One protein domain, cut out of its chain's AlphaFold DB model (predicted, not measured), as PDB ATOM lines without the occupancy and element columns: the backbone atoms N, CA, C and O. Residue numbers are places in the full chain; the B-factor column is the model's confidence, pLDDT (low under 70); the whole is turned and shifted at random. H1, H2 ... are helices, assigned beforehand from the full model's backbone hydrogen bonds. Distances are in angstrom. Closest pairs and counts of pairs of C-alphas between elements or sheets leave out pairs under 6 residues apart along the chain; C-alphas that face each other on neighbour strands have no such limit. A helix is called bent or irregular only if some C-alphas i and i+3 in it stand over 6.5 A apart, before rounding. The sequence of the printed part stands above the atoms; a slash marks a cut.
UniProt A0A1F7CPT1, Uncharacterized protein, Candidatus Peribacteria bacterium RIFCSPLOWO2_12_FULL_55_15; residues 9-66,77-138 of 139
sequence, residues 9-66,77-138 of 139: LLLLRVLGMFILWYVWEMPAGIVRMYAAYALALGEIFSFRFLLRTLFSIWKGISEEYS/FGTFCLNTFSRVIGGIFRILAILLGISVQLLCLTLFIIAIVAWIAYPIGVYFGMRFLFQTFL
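Overview. This is residues 9 to 66 and 77 to 138 of the 139 residues of an uncharacterized protein of Candidatus Peribacteria bacterium RIFCSPLOWO2_12_FULL_55_15 (UniProt A0A1F7CPT1). Long bent helices H3 and H1 lie side by side, with short H2 after H1 along H3. Residues 9 to 21 and 124 to 138 stick out as a fork. The all-helix printed part, 120 residues, is extended: radius of gyration of the C-alphas 26.3 A, spans 89 by 33 by 14 A.

Along the chain. Assigned as one helix by hydrogen bonds, H3 is bent, C-alphas 120 and 123 lying 7.1 A apart: H3a, residues 77 to 120, is 64.7 A long, with C-alpha 77 at (258.570, 251.443, 284.424); H3b is residues 123 to 137. H1, also assigned as one helix by hydrogen bonds, is bent, C-alphas 23 and 26 lying 6.9 A apart: H1a is residues 9 to 23, with C-alpha 9 at (190.659, 291.639, 246.363); H1b is residues 26 to 44. H2 is 47 to 54.

Arrangement. H3a touches H1b with residues 101 to 116 alone, opposite ways, a shallow tilt of 7 degrees; closest C-alphas Tyr 34 and Phe 112, 6.4 A. H3a touches H2 with residues 91 to 101 alone; closest C-alphas Leu 50 and Arg 94, 6.6 A. H1a and H3b are apart. Inside H1a, H1b, H2, H3a and H3b, every O i to N i+4 pair is within hydrogen-bond range.

Size, cuts and confidence. Residues 67 to 76 are not printed; C-alphas 66 and 77 are 12.3 A apart. pLDDT is under 70 at 47 to 66 and 138.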
ATOM      1  N   LEU A   9     189.235 291.484 246.684       83.44
ATOM      2  CA  LEU A   9     190.659 291.639 246.363       83.44
ATOM      3  C   LEU A   9     191.583 291.588 247.594       83.44
ATOM      4  O   LEU A   9     192.684 291.049 247.504       83.44
ATOM      5  N   LEU A  10     191.154 292.122 248.746       82.62
ATOM      6  CA  LEU A  10     191.935 292.050 249.988       82.62
ATOM      7  C   LEU A  10     191.989 290.615 250.509       82.62
ATOM      8  O   LEU A  10     193.053 290.149 250.907       82.62
ATOM      9  N   LEU A  11     190.866 289.902 250.438       82.94
ATOM     10  CA  LEU A  11     190.756 288.512 250.877       82.94
ATOM     11  C   LEU A  11     191.658 287.588 250.046       82.94
ATOM     12  O   LEU A  11     192.431 286.813 250.607       82.94
ATOM     13  N   LEU A  12     191.643 287.742 248.717       85.81
ATOM     14  CA  LEU A  12     192.550 287.026 247.811       85.81
ATOM     15  C   LEU A  12     194.023 287.319 248.112       85.81
ATOM     16  O   LEU A  12     194.843 286.403 248.134       85.81
ATOM     17  N   ARG A  13     194.363 288.583 248.387       87.69
ATOM     18  CA  ARG A  13     195.733 288.974 248.732       87.69
ATOM     19  C   ARG A  13     196.190 288.338 250.043       87.69
ATOM     20  O   ARG A  13     197.298 287.814 250.105       87.69
ATOM     21  N   VAL A  14     195.351 288.367 251.078       87.88
ATOM     22  CA  VAL A  14     195.660 287.769 252.386       87.88
ATOM     23  C   VAL A  14     195.802 286.253 252.276       87.88
ATOM     24  O   VAL A  14     196.767 285.707 252.799       87.88
ATOM     25  N   LEU A  15     194.909 285.579 251.545       87.56
ATOM     26  CA  LEU A  15     195.017 284.140 251.294       87.56
ATOM     27  C   LEU A  15     196.294 283.786 250.524       87.56
ATOM     28  O   LEU A  15     196.991 282.851 250.906       87.56
ATOM     29  N   GLY A  16     196.645 284.552 249.488       89.19
ATOM     30  CA  GLY A  16     197.888 284.344 248.741       89.19
ATOM     31  C   GLY A  16     199.135 284.502 249.614       89.19
ATOM     32  O   GLY A  16     200.020 283.648 249.583       89.19
ATOM     33  N   MET A  17     199.179 285.549 250.447       90.25
ATOM     34  CA  MET A  17     200.266 285.749 251.416       90.25
ATOM     35  C   MET A  17     200.325 284.616 252.442       90.25
ATOM     36  O   MET A  17     201.408 284.129 252.747       90.25
ATOM     37  N   PHE A  18     199.173 284.155 252.935       89.19
ATOM     38  CA  PHE A  18     199.104 283.047 253.884       89.19
ATOM     39  C   PHE A  18     199.658 281.747 253.292       89.19
ATOM     40  O   PHE A  18     200.444 281.074 253.949       89.19
ATOM     41  N   ILE A  19     199.296 281.404 252.051       90.69
ATOM     42  CA  ILE A  19     199.788 280.188 251.387       90.69
ATOM     43  C   ILE A  19     201.303 280.260 251.186       90.69
ATOM     44  O   ILE A  19     202.005 279.302 251.510       90.69
ATOM     45  N   LEU A  20     201.817 281.395 250.697       92.75
ATOM     46  CA  LEU A  20     203.257 281.596 250.510       92.75
ATOM     47  C   LEU A  20     204.015 281.447 251.834       92.75
ATOM     48  O   LEU A  20     205.015 280.731 251.918       92.75
ATOM     49  N   TRP A  21     203.498 282.079 252.882       92.44
ATOM     50  CA  TRP A  21     204.081 282.030 254.212       92.44
ATOM     51  C   TRP A  21     204.049 280.620 254.813       92.44
ATOM     52  O   TRP A  21     205.059 280.138 255.331       92.44
ATOM     53  N   TYR A  22     202.908 279.934 254.702       92.06
ATOM     54  CA  TYR A  22     202.682 278.623 255.306       92.06
ATOM     55  C   TYR A  22     203.493 277.513 254.631       92.06
ATOM     56  O   TYR A  22     204.059 276.654 255.310       92.06
ATOM     57  N   VAL A  23     203.555 277.538 253.297       91.31
ATOM     58  CA  VAL A  23     204.210 276.496 252.495       91.31
ATOM     59  C   VAL A  23     205.707 276.750 252.349       91.31
ATOM     60  O   VAL A  23     206.475 275.793 252.287       91.31
ATOM     61  N   TRP A  24     206.140 278.014 252.288       92.56
ATOM     62  CA  TRP A  24     207.515 278.336 251.914       92.56
ATOM     63  C   TRP A  24     208.301 279.029 253.018       92.56
ATOM     64  O   TRP A  24     209.330 278.513 253.453       92.56
ATOM     65  N   GLU A  25     207.834 280.185 253.489       92.62
ATOM     66  CA  GLU A  25     208.636 281.029 254.383       92.62
ATOM     67  C   GLU A  25     208.908 280.348 255.725       92.62
ATOM     68  O   GLU A  25     210.056 280.288 256.172       92.62
ATOM     69  N   MET A  26     207.870 279.782 256.343       92.56
ATOM     70  CA  MET A  26     207.995 279.157 257.657       92.56
ATOM     71  C   MET A  26     208.761 277.831 257.638       92.56
ATOM     72  O   MET A  26     209.702 277.698 258.425       92.56
ATOM     73  N   PRO A  27     208.480 276.871 256.734       92.56
ATOM     74  CA  PRO A  27     209.290 275.658 256.621       92.56
ATOM     75  C   PRO A  27     210.762 275.959 256.330       92.56
ATOM     76  O   PRO A  27     211.649 275.378 256.959       92.56
ATOM     77  N   ALA A  28     211.043 276.924 255.444       94.00
ATOM     78  CA  ALA A  28     212.410 277.368 255.189       94.00
ATOM     79  C   ALA A  28     213.056 277.977 256.444       94.00
ATOM     80  O   ALA A  28     214.232 277.725 256.711       94.00
ATOM     81  N   GLY A  29     212.300 278.740 257.237       94.44
ATOM     82  CA  GLY A  29     212.738 279.266 258.530       94.44
ATOM     83  C   GLY A  29     213.114 278.163 259.523       94.44
ATOM     84  O   GLY A  29     214.199 278.210 260.102       94.44
ATOM     85  N   ILE A  30     212.276 277.132 259.661       93.50
ATOM     86  CA  ILE A  30     212.515 275.989 260.559       93.50
ATOM     87  C   ILE A  30     213.788 275.232 260.148       93.50
ATOM     88  O   ILE A  30     214.633 274.933 260.994       93.50
ATOM     89  N   VAL A  31     213.978 274.984 258.847       94.69
ATOM     90  CA  VAL A  31     215.193 274.340 258.311       94.69
ATOM     91  C   VAL A  31     216.439 275.188 258.561       94.69
ATOM     92  O   VAL A  31     217.460 274.661 259.003       94.69
ATOM     93  N   ARG A  32     216.372 276.504 258.320       95.50
ATOM     94  CA  ARG A  32     217.493 277.422 258.584       95.50
ATOM     95  C   ARG A  32     217.865 277.449 260.061       95.50
ATOM     96  O   ARG A  32     219.049 277.426 260.387       95.50
ATOM     97  N   MET A  33     216.868 277.467 260.943       93.62
ATOM     98  CA  MET A  33     217.085 277.458 262.385       93.62
ATOM     99  C   MET A  33     217.761 276.158 262.829       93.62
ATOM    100  O   MET A  33     218.767 276.205 263.532       93.62
ATOM    101  N   TYR A  34     217.283 275.004 262.354       94.62
ATOM    102  CA  TYR A  34     217.949 273.725 262.603       94.62
ATOM    103  C   TYR A  34     219.390 273.709 262.090       94.62
ATOM    104  O   TYR A  34     220.283 273.303 262.826       94.62
ATOM    105  N   ALA A  35     219.643 274.190 260.870       93.81
ATOM    106  CA  ALA A  35     220.994 274.246 260.320       93.81
ATOM    107  C   ALA A  35     221.930 275.104 261.186       93.81
ATOM    108  O   ALA A  35     223.055 274.692 261.459       93.81
ATOM    109  N   ALA A  36     221.459 276.256 261.674       94.19
ATOM    110  CA  ALA A  36     222.229 277.114 262.569       94.19
ATOM    111  C   ALA A  36     222.548 276.418 263.904       94.19
ATOM    112  O   ALA A  36     223.700 276.426 264.334       94.19
ATOM    113  N   TYR A  37     221.564 275.762 264.529       91.94
ATOM    114  CA  TYR A  37     221.786 275.009 265.768       91.94
ATOM    115  C   TYR A  37     222.703 273.802 265.564       91.94
ATOM    116  O   TYR A  37     223.603 273.584 266.368       91.94
ATOM    117  N   ALA A  38     222.528 273.042 264.484       91.44
ATOM    118  CA  ALA A  38     223.374 271.900 264.154       91.44
ATOM    119  C   ALA A  38     224.834 272.316 263.913       91.44
ATOM    120  O   ALA A  38     225.750 271.640 264.378       91.44
ATOM    121  N   LEU A  39     225.060 273.442 263.228       90.44
ATOM    122  CA  LEU A  39     226.397 274.004 263.039       90.44
ATOM    123  C   LEU A  39     227.003 274.466 264.367       90.44
ATOM    124  O   LEU A  39     228.120 274.068 264.688       90.44
ATOM    125  N   ALA A  40     226.250 275.221 265.170       89.56
ATOM    126  CA  ALA A  40     226.706 275.687 266.477       89.56
ATOM    127  C   ALA A  40     227.053 274.518 267.413       89.56
ATOM    128  O   ALA A  40     228.097 274.525 268.060       89.56
ATOM    129  N   LEU A  41     226.223 273.472 267.450       87.00
ATOM    130  CA  LEU A  41     226.501 272.258 268.219       87.00
ATOM    131  C   LEU A  41     227.744 271.528 267.693       87.00
ATOM    132  O   LEU A  41     228.573 271.085 268.489       87.00
ATOM    133  N   GLY A  42     227.927 271.459 266.373       84.81
ATOM    134  CA  GLY A  42     229.133 270.902 265.758       84.81
ATOM    135  C   GLY A  42     230.420 271.645 266.141       84.81
ATOM    136  O   GLY A  42     231.463 271.008 266.327       84.81
ATOM    137  N   GLU A  43     230.347 272.969 266.297       85.62
ATOM    138  CA  GLU A  43     231.453 273.819 266.757       85.62
ATOM    139  C   GLU A  43     231.708 273.690 268.263       85.62
ATOM    140  O   GLU A  43     232.853 273.482 268.669       85.62
ATOM    141  N   ILE A  44     230.656 273.727 269.091       81.44
ATOM    142  CA  ILE A  44     230.748 273.596 270.557       81.44
ATOM    143  C   ILE A  44     231.368 272.255 270.935       81.44
ATOM    144  O   ILE A  44     232.334 272.199 271.694       81.44
ATOM    145  N   PHE A  45     230.865 271.164 270.354       75.94
ATOM    146  CA  PHE A  45     231.448 269.842 270.554       75.94
ATOM    147  C   PHE A  45     232.719 269.633 269.732       75.94
ATOM    148  O   PHE A  45     233.262 268.534 269.749       75.94
ATOM    149  N   SER A  46     233.199 270.657 269.011       73.31
ATOM    150  CA  SER A  46     234.439 270.656 268.234       73.31
ATOM    151  C   SER A  46     234.652 269.321 267.519       73.31
ATOM    152  O   SER A  46     235.721 268.715 267.605       73.31
ATOM    153  N   PHE A  47     233.615 268.822 266.841       66.94
ATOM    154  CA  PHE A  47     233.536 267.421 266.406       66.94
ATOM    155  C   PHE A  47     234.746 267.029 265.538       66.94
ATOM    156  O   PHE A  47     235.306 265.937 265.635       66.94
ATOM    157  N   ARG A  48     235.233 267.992 264.746       63.12
ATOM    158  CA  ARG A  48     236.433 267.880 263.909       63.12
ATOM    159  C   ARG A  48     237.734 267.777 264.717       63.12
ATOM    160  O   ARG A  48     238.647 267.058 264.312       63.12
ATOM    161  N   PHE A  49     237.830 268.486 265.839       62.69
ATOM    162  CA  PHE A  49     238.955 268.404 266.770       62.69
ATOM    163  C   PHE A  49     238.923 267.096 267.561       62.69
ATOM    164  O   PHE A  49     239.961 266.447 267.683       62.69
ATOM    165  N   LEU A  50     237.751 266.661 268.033       64.56
ATOM    166  CA  LEU A  50     237.614 265.388 268.741       64.56
ATOM    167  C   LEU A  50     237.930 264.188 267.848       64.56
ATOM    168  O   LEU A  50     238.686 263.315 268.264       64.56
ATOM    169  N   LEU A  51     237.475 264.185 266.592       62.69
ATOM    170  CA  LEU A  51     237.862 263.154 265.625       62.69
ATOM    171  C   LEU A  51     239.367 263.169 265.325       62.69
ATOM    172  O   LEU A  51     240.000 262.115 265.318       62.69
ATOM    173  N   ARG A  52     239.972 264.350 265.125       62.00
ATOM    174  CA  ARG A  52     241.430 264.456 264.909       62.00
ATOM    175  C   ARG A  52     242.235 263.983 266.111       62.00
ATOM    176  O   ARG A  52     243.281 263.362 265.941       62.00
ATOM    177  N   THR A  53     241.769 264.288 267.314       61.69
ATOM    178  CA  THR A  53     242.472 263.915 268.536       61.69
ATOM    179  C   THR A  53     242.252 262.455 268.919       61.69
ATOM    180  O   THR A  53     243.146 261.861 269.515       61.69
ATOM    181  N   LEU A  54     241.155 261.813 268.508       62.38
ATOM    182  CA  LEU A  54     240.943 260.381 268.751       62.38
ATOM    183  C   LEU A  54     242.059 259.516 268.141       62.38
ATOM    184  O   LEU A  54     242.541 258.585 268.777       62.38
ATOM    185  N   PHE A  55     242.551 259.890 266.958       60.47
ATOM    186  CA  PHE A  55     243.665 259.201 266.299       60.47
ATOM    187  C   PHE A  55     245.054 259.728 266.703       60.47
ATOM    188  O   PHE A  55     246.064 259.111 266.368       60.47
ATOM    189  N   SER A  56     245.142 260.837 267.452       59.59
ATOM    190  CA  SER A  56     246.418 261.419 267.906       59.59
ATOM    191  C   SER A  56     246.822 261.034 269.335       59.59
ATOM    192  O   SER A  56     247.797 261.580 269.856       59.59
ATOM    193  N   ILE A  57     246.124 260.073 269.963       55.84
ATOM    194  CA  ILE A  57     246.395 259.556 271.326       55.84
ATOM    195  C   ILE A  57     247.889 259.266 271.569       55.84
ATOM    196  O   ILE A  57     248.391 259.454 272.674       55.84
ATOM    197  N   TRP A  58     248.618 258.879 270.525       56.84
ATOM    198  CA  TRP A  58     250.013 258.450 270.602       56.84
ATOM    199  C   TRP A  58     251.062 259.566 270.478       56.84
ATOM    200  O   TRP A  58     252.248 259.269 270.571       56.84
ATOM    201  N   LYS A  59     250.668 260.832 270.278       57.78
ATOM    202  CA  LYS A  59     251.614 261.946 270.039       57.78
ATOM    203  C   LYS A  59     251.676 263.002 271.154       57.78
ATOM    204  O   LYS A  59     252.394 263.979 271.002       57.78
ATOM    205  N   GLY A  60     250.900 262.846 272.231       58.75
ATOM    206  CA  GLY A  60     250.573 263.963 273.129       58.75
ATOM    207  C   GLY A  60     251.598 264.297 274.210       58.75
ATOM    208  O   GLY A  60     251.940 265.459 274.364       58.75
ATOM    209  N   ILE A  61     252.063 263.317 274.983       51.97
ATOM    210  CA  ILE A  61     253.040 263.535 276.056       51.97
ATOM    211  C   ILE A  61     253.841 262.238 276.163       51.97
ATOM    212  O   ILE A  61     253.305 261.175 276.488       51.97
ATOM    213  N   SER A  62     255.104 262.287 275.771       50.78
ATOM    214  CA  SER A  62     256.111 261.370 276.279       50.78
ATOM    215  C   SER A  62     256.975 262.227 277.176       50.78
ATOM    216  O   SER A  62     257.671 263.102 276.665       50.78
ATOM    217  N   GLU A  63     256.912 262.025 278.491       50.84
ATOM    218  CA  GLU A  63     258.056 262.431 279.302       50.84
ATOM    219  C   GLU A  63     259.303 261.814 278.665       50.84
ATOM    220  O   GLU A  63     259.330 260.611 278.380       50.84
ATOM    221  N   GLU A  64     260.277 262.658 278.329       55.91
ATOM    222  CA  GLU A  64     261.554 262.185 277.819       55.91
ATOM    223  C   GLU A  64     262.149 261.259 278.878       55.91
ATOM    224  O   GLU A  64     262.318 261.655 280.034       55.91
ATOM    225  N   TYR A  65     262.440 260.012 278.498       58.38
ATOM    226  CA  TYR A  65     263.198 259.115 279.361       58.38
ATOM    227  C   TYR A  65     264.495 259.832 279.726       58.38
ATOM    228  O   TYR A  65     265.291 260.145 278.843       58.38
ATOM    229  N   SER A  66     264.660 260.145 281.012       53.56
ATOM    230  CA  SER A  66     265.763 260.959 281.517       53.56
ATOM    231  C   SER A  66     267.097 260.433 280.983       53.56
ATOM    232  O   SER A  66     267.576 259.377 281.387       53.56
ATOM    233  N   PHE A  77     259.872 252.034 284.100       81.06
ATOM    234  CA  PHE A  77     258.570 251.443 284.424       81.06
ATOM    235  C   PHE A  77     257.595 252.464 285.017       81.06
ATOM    236  O   PHE A  77     256.425 252.489 284.626       81.06
ATOM    237  N   GLY A  78     258.070 253.337 285.912       81.00
ATOM    238  CA  GLY A  78     257.261 254.411 286.489       81.00
ATOM    239  C   GLY A  78     256.688 255.340 285.416       81.00
ATOM    240  O   GLY A  78     255.471 255.530 285.348       81.00
ATOM    241  N   THR A  79     257.538 255.846 284.520       76.19
ATOM    242  CA  THR A  79     257.133 256.740 283.425       76.19
ATOM    243  C   THR A  79     256.234 256.036 282.403       76.19
ATOM    244  O   THR A  79     255.281 256.637 281.900       76.19
ATOM    245  N   PHE A  80     256.470 254.749 282.118       78.62
ATOM    246  CA  PHE A  80     255.613 253.954 281.234       78.62
ATOM    247  C   PHE A  80     254.190 253.804 281.786       78.62
ATOM    248  O   PHE A  80     253.216 254.051 281.065       78.62
ATOM    249  N   CYS A  81     254.055 253.451 283.066       83.44
ATOM    250  CA  CYS A  81     252.757 253.349 283.730       83.44
ATOM    251  C   CYS A  81     252.033 254.700 283.735       83.44
ATOM    252  O   CYS A  81     250.873 254.769 283.327       83.44
ATOM    253  N   LEU A  82     252.719 255.785 284.109       80.31
ATOM    254  CA  LEU A  82     252.128 257.125 284.180       80.31
ATOM    255  C   LEU A  82     251.623 257.610 282.810       80.31
ATOM    256  O   LEU A  82     250.489 258.080 282.689       80.31
ATOM    257  N   ASN A  83     252.420 257.411 281.754       78.44
ATOM    258  CA  ASN A  83     252.007 257.709 280.380       78.44
ATOM    259  C   ASN A  83     250.815 256.858 279.942       78.44
ATOM    260  O   ASN A  83     249.915 257.361 279.269       78.44
ATOM    261  N   THR A  84     250.794 255.576 280.304       79.50
ATOM    262  CA  THR A  84     249.703 254.668 279.931       79.50
ATOM    263  C   THR A  84     248.395 255.096 280.592       79.50
ATOM    264  O   THR A  84     247.395 255.261 279.895       79.50
ATOM    265  N   PHE A  85     248.401 255.380 281.898       85.12
ATOM    266  CA  PHE A  85     247.213 255.862 282.606       85.12
ATOM    267  C   PHE A  85     246.713 257.200 282.054       85.12
ATOM    268  O   PHE A  85     245.526 257.328 281.756       85.12
ATOM    269  N   SER A  86     247.607 258.169 281.834       79.38
ATOM    270  CA  SER A  86     247.249 259.473 281.256       79.38
ATOM    271  C   SER A  86     246.590 259.336 279.874       79.38
ATOM    272  O   SER A  86     245.563 259.962 279.591       79.38
ATOM    273  N   ARG A  87     247.105 258.435 279.025       78.12
ATOM    274  CA  ARG A  87     246.537 258.147 277.697       78.12
ATOM    275  C   ARG A  87     245.170 257.476 277.771       78.12
ATOM    276  O   ARG A  87     244.281 257.855 277.011       78.12
ATOM    277  N   VAL A  88     244.988 256.511 278.674       83.56
ATOM    278  CA  VAL A  88     243.701 255.827 278.877       83.56
ATOM    279  C   VAL A  88     242.640 256.821 279.343       83.56
ATOM    280  O   VAL A  88     241.566 256.888 278.749       83.56
ATOM    281  N   ILE A  89     242.962 257.652 280.336       85.88
ATOM    282  CA  ILE A  89     242.053 258.678 280.855       85.88
ATOM    283  C   ILE A  89     241.672 259.667 279.745       85.88
ATOM    284  O   ILE A  89     240.486 259.903 279.507       85.88
ATOM    285  N   GLY A  90     242.653 260.189 279.003       80.94
ATOM    286  CA  GLY A  90     242.396 261.080 277.869       80.94
ATOM    287  C   GLY A  90     241.538 260.436 276.770       80.94
ATOM    288  O   GLY A  90     240.680 261.100 276.188       80.94
ATOM    289  N   GLY A  91     241.724 259.138 276.511       79.94
ATOM    290  CA  GLY A  91     240.892 258.359 275.591       79.94
ATOM    291  C   GLY A  91     239.437 258.254 276.055       79.94
ATOM    292  O   GLY A  91     238.526 258.513 275.268       79.94
ATOM    293  N   ILE A  92     239.215 257.957 277.339       85.44
ATOM    294  CA  ILE A  92     237.876 257.846 277.939       85.44
ATOM    295  C   ILE A  92     237.113 259.169 277.813       85.44
ATOM    296  O   ILE A  92     235.994 259.181 277.304       85.44
ATOM    297  N   PHE A  93     237.721 260.295 278.200       83.00
ATOM    298  CA  PHE A  93     237.066 261.605 278.101       83.00
ATOM    299  C   PHE A  93     236.705 261.979 276.660       83.00
ATOM    300  O   PHE A  93     235.634 262.537 276.424       83.00
ATOM    301  N   ARG A  94     237.551 261.636 275.680       83.12
ATOM    302  CA  ARG A  94     237.253 261.867 274.256       83.12
ATOM    303  C   ARG A  94     236.073 261.030 273.772       83.12
ATOM    304  O   ARG A  94     235.213 261.564 273.077       83.12
ATOM    305  N   ILE A  95     236.004 259.753 274.155       83.19
ATOM    306  CA  ILE A  95     234.867 258.881 273.823       83.19
ATOM    307  C   ILE A  95     233.580 259.438 274.437       83.19
ATOM    308  O   ILE A  95     232.585 259.590 273.731       83.19
ATOM    309  N   LEU A  96     233.608 259.806 275.721       86.94
ATOM    310  CA  LEU A  96     232.453 260.382 276.413       86.94
ATOM    311  C   LEU A  96     231.976 261.679 275.754       86.94
ATOM    312  O   LEU A  96     230.780 261.849 275.527       86.94
ATOM    313  N   ALA A  97     232.894 262.572 275.395       84.88
ATOM    314  CA  ALA A  97     232.553 263.823 274.729       84.88
ATOM    315  C   ALA A  97     231.965 263.607 273.320       84.88
ATOM    316  O   ALA A  97     231.024 264.306 272.947       84.88
ATOM    317  N   ILE A  98     232.442 262.611 272.562       84.88
ATOM    318  CA  ILE A  98     231.834 262.230 271.274       84.88
ATOM    319  C   ILE A  98     230.425 261.672 271.480       84.88
ATOM    320  O   ILE A  98     229.503 262.088 270.781       84.88
ATOM    321  N   LEU A  99     230.236 260.765 272.444       88.38
ATOM    322  CA  LEU A  99     228.924 260.185 272.752       88.38
ATOM    323  C   LEU A  99     227.916 261.258 273.178       88.38
ATOM    324  O   LEU A  99     226.781 261.256 272.699       88.38
ATOM    325  N   LEU A 100     228.331 262.202 274.026       88.88
ATOM    326  CA  LEU A 100     227.508 263.347 274.412       88.88
ATOM    327  C   LEU A 100     227.187 264.240 273.211       88.88
ATOM    328  O   LEU A 100     226.024 264.582 273.014       88.88
ATOM    329  N   GLY A 101     228.178 264.557 272.373       88.56
ATOM    330  CA  GLY A 101     227.969 265.368 271.173       88.56
ATOM    331  C   GLY A 101     226.965 264.737 270.204       88.56
ATOM    332  O   GLY A 101     226.037 265.406 269.755       88.56
ATOM    333  N   ILE A 102     227.086 263.429 269.945       88.69
ATOM    334  CA  ILE A 102     226.121 262.674 269.130       88.69
ATOM    335  C   ILE A 102     224.733 262.696 269.778       88.69
ATOM    336  O   ILE A 102     223.744 262.946 269.093       88.69
ATOM    337  N   SER A 103     224.644 262.473 271.091       92.38
ATOM    338  CA  SER A 103     223.361 262.448 271.807       92.38
ATOM    339  C   SER A 103     222.630 263.790 271.722       92.38
ATOM    340  O   SER A 103     221.436 263.829 271.428       92.38
ATOM    341  N   VAL A 104     223.345 264.901 271.914       91.62
ATOM    342  CA  VAL A 104     222.772 266.251 271.799       91.62
ATOM    343  C   VAL A 104     222.366 266.555 270.354       91.62
ATOM    344  O   VAL A 104     221.298 267.125 270.128       91.62
ATOM    345  N   GLN A 105     223.154 266.123 269.367       92.19
ATOM    346  CA  GLN A 105     222.806 266.284 267.955       92.19
ATOM    347  C   GLN A 105     221.527 265.512 267.589       92.19
ATOM    348  O   GLN A 105     220.660 266.046 266.895       92.19
ATOM    349  N   LEU A 106     221.375 264.279 268.086       93.25
ATOM    350  CA  LEU A 106     220.164 263.473 267.902       93.25
ATOM    351  C   LEU A 106     218.943 264.110 268.572       93.25
ATOM    352  O   LEU A 106     217.858 264.122 267.987       93.25
ATOM    353  N   LEU A 107     219.110 264.680 269.766       94.81
ATOM    354  CA  LEU A 107     218.047 265.425 270.438       94.81
ATOM    355  C   LEU A 107     217.616 266.646 269.609       94.81
ATOM    356  O   LEU A 107     216.423 266.852 269.395       94.81
ATOM    357  N   CYS A 108     218.575 267.416 269.090       94.31
ATOM    358  CA  CYS A 108     218.307 268.568 268.226       94.31
ATOM    359  C   CYS A 108     217.544 268.164 266.953       94.31
ATOM    360  O   CYS A 108     216.543 268.792 266.605       94.31
ATOM    361  N   LEU A 109     217.953 267.067 266.305       94.88
ATOM    362  CA  LEU A 109     217.255 266.507 265.146       94.88
ATOM    363  C   LEU A 109     215.824 266.068 265.495       94.88
ATOM    364  O   LEU A 109     214.893 266.336 264.738       94.88
ATOM    365  N   THR A 110     215.635 265.431 266.650       95.94
ATOM    366  CA  THR A 110     214.313 264.984 267.113       95.94
ATOM    367  C   THR A 110     213.374 266.172 267.323       95.94
ATOM    368  O   THR A 110     212.247 266.158 266.832       95.94
ATOM    369  N   LEU A 111     213.846 267.236 267.982       95.38
ATOM    370  CA  LEU A 111     213.072 268.468 268.171       95.38
ATOM    371  C   LEU A 111     212.720 269.138 266.838       95.38
ATOM    372  O   LEU A 111     211.601 269.616 266.670       95.38
ATOM    373  N   PHE A 112     213.642 269.134 265.876       96.12
ATOM    374  CA  PHE A 112     213.386 269.641 264.530       96.12
ATOM    375  C   PHE A 112     212.289 268.850 263.802       96.12
ATOM    376  O   PHE A 112     211.378 269.450 263.230       96.12
ATOM    377  N   ILE A 113     212.327 267.514 263.865       96.06
ATOM    378  CA  ILE A 113     211.283 266.658 263.281       96.06
ATOM    379  C   ILE A 113     209.932 266.952 263.940       96.06
ATOM    380  O   ILE A 113     208.945 267.153 263.236       96.06
ATOM    381  N   ILE A 114     209.890 267.038 265.273       96.38
ATOM    382  CA  ILE A 114     208.669 267.382 266.016       96.38
ATOM    383  C   ILE A 114     208.135 268.748 265.575       96.38
ATOM    384  O   ILE A 114     206.935 268.874 265.342       96.38
ATOM    385  N   ALA A 115     208.998 269.751 265.408       94.81
ATOM    386  CA  ALA A 115     208.595 271.084 264.967       94.81
ATOM    387  C   ALA A 115     207.974 271.071 263.559       94.81
ATOM    388  O   ALA A 115     206.937 271.697 263.350       94.81
ATOM    389  N   ILE A 116     208.552 270.325 262.610       94.62
ATOM    390  CA  ILE A 116     207.975 270.170 261.264       94.62
ATOM    391  C   ILE A 116     206.641 269.423 261.314       94.62
ATOM    392  O   ILE A 116     205.677 269.850 260.683       94.62
ATOM    393  N   VAL A 117     206.558 268.327 262.070       95.50
ATOM    394  CA  VAL A 117     205.311 267.563 262.210       95.50
ATOM    395  C   VAL A 117     204.220 268.431 262.835       95.50
ATOM    396  O   VAL A 117     203.104 268.463 262.324       95.50
ATOM    397  N   ALA A 118     204.544 269.192 263.883       93.75
ATOM    398  CA  ALA A 118     203.627 270.142 264.501       93.75
ATOM    399  C   ALA A 118     203.194 271.243 263.522       93.75
ATOM    400  O   ALA A 118     202.020 271.605 263.494       93.75
ATOM    401  N   TRP A 119     204.104 271.735 262.673       94.38
ATOM    402  CA  TRP A 119     203.790 272.718 261.634       94.38
ATOM    403  C   TRP A 119     202.806 272.180 260.585       94.38
ATOM    404  O   TRP A 119     201.847 272.857 260.212       94.38
ATOM    405  N   ILE A 120     203.002 270.939 260.137       92.50
ATOM    406  CA  ILE A 120     202.102 270.269 259.187       92.50
ATOM    407  C   ILE A 120     200.753 269.947 259.847       92.50
ATOM    408  O   ILE A 120     199.706 270.061 259.214       92.50
ATOM    409  N   ALA A 121     200.757 269.578 261.130       94.12
ATOM    410  CA  ALA A 121     199.548 269.291 261.900       94.12
ATOM    411  C   ALA A 121     198.779 270.556 262.327       94.12
ATOM    412  O   ALA A 121     197.604 270.465 262.686       94.12
ATOM    413  N   TYR A 122     199.408 271.732 262.267       91.88
ATOM    414  CA  TYR A 122     198.821 273.016 262.650       91.88
ATOM    415  C   TYR A 122     197.406 273.269 262.089       91.88
ATOM    416  O   TYR A 122     196.506 273.513 262.893       91.88
ATOM    417  N   PRO A 123     197.135 273.169 260.769       91.12
ATOM    418  CA  PRO A 123     195.796 273.407 260.219       91.12
ATOM    419  C   PRO A 123     194.739 272.445 260.775       91.12
ATOM    420  O   PRO A 123     193.598 272.845 261.001       91.12
ATOM    421  N   ILE A 124     195.123 271.194 261.044       93.56
ATOM    422  CA  ILE A 124     194.239 270.189 261.643       93.56
ATOM    423  C   ILE A 124     193.909 270.594 263.084       93.56
ATOM    424  O   ILE A 124     192.743 270.587 263.482       93.56
ATOM    425  N   GLY A 125     194.920 271.010 263.853       92.62
ATOM    426  CA  GLY A 125     194.743 271.507 265.217       92.62
ATOM    427  C   GLY A 125     193.829 272.732 265.284       92.62
ATOM    428  O   GLY A 125     192.917 272.769 266.108       92.62
ATOM    429  N   VAL A 126     194.008 273.693 264.372       92.25
ATOM    430  CA  VAL A 126     193.137 274.875 264.257       92.25
ATOM    431  C   VAL A 126     191.698 274.464 263.951       92.25
ATOM    432  O   VAL A 126     190.777 274.953 264.602       92.25
ATOM    433  N   TYR A 127     191.484 273.537 263.015       93.38
ATOM    434  CA  TYR A 127     190.145 273.052 262.676       93.38
ATOM    435  C   TYR A 127     189.421 272.437 263.885       93.38
ATOM    436  O   TYR A 127     188.289 272.819 264.191       93.38
ATOM    437  N   PHE A 128     190.079 271.527 264.614       94.50
ATOM    438  CA  PHE A 128     189.488 270.907 265.803       94.50
ATOM    439  C   PHE A 128     189.289 271.901 266.950       94.50
ATOM    440  O   PHE A 128     188.246 271.862 267.603       94.50
ATOM    441  N   GLY A 129     190.241 272.813 267.165       92.50
ATOM    442  CA  GLY A 129     190.132 273.861 268.179       92.50
ATOM    443  C   GLY A 129     188.947 274.788 267.918       92.50
ATOM    444  O   GLY A 129     188.140 275.021 268.814       92.50
ATOM    445  N   MET A 130     188.774 275.238 266.673       92.25
ATOM    446  CA  MET A 130     187.618 276.048 266.282       92.25
ATOM    447  C   MET A 130     186.309 275.281 266.487       92.25
ATOM    448  O   MET A 130     185.384 275.818 267.089       92.25
ATOM    449  N   ARG A 131     186.230 274.012 266.057       92.19
ATOM    450  CA  ARG A 131     185.035 273.174 266.257       92.19
ATOM    451  C   ARG A 131     184.659 273.055 267.737       92.19
ATOM    452  O   ARG A 131     183.491 273.215 268.076       92.19
ATOM    453  N   PHE A 132     185.638 272.789 268.598       92.38
ATOM    454  CA  PHE A 132     185.434 272.665 270.041       92.38
ATOM    455  C   PHE A 132     184.910 273.969 270.658       92.38
ATOM    456  O   PHE A 132     183.952 273.947 271.432       92.38
ATOM    457  N   LEU A 133     185.486 275.111 270.267       91.44
ATOM    458  CA  LEU A 133     185.017 276.425 270.707       91.44
ATOM    459  C   LEU A 133     183.570 276.682 270.268       91.44
ATOM    460  O   LEU A 133     182.748 277.059 271.099       91.44
ATOM    461  N   PHE A 134     183.226 276.427 269.004       91.12
ATOM    462  CA  PHE A 134     181.854 276.618 268.524       91.12
ATOM    463  C   PHE A 134     180.844 275.762 269.293       91.12
ATOM    464  O   PHE A 134     179.812 276.282 269.690       91.12
ATOM    465  N   GLN A 135     181.164 274.499 269.581       88.94
ATOM    466  CA  GLN A 135     180.289 273.612 270.361       88.94
ATOM    467  C   GLN A 135     180.141 274.027 271.830       88.94
ATOM    468  O   GLN A 135     179.134 273.720 272.456       88.94
ATOM    469  N   THR A 136     181.155 274.687 272.391       88.62
ATOM    470  CA  THR A 136     181.152 275.097 273.801       88.62
ATOM    471  C   THR A 136     180.437 276.434 274.007       88.62
ATOM    472  O   THR A 136     179.817 276.640 275.048       88.62
ATOM    473  N   PHE A 137     180.525 277.353 273.038       81.75
ATOM    474  CA  PHE A 137     180.042 278.734 273.179       81.75
ATOM    475  C   PHE A 137     178.777 279.069 272.373       81.75
ATOM    476  O   PHE A 137     178.124 280.061 272.692       81.75
ATOM    477  N   LEU A 138     178.415 278.284 271.354       66.81
ATOM    478  CA  LEU A 138     177.143 278.408 270.638       66.81
ATOM    479  C   LEU A 138     176.310 277.139 270.892       66.81
ATOM    480  O   LEU A 138     176.669 276.093 270.347       66.81
TER     481      LEU A 138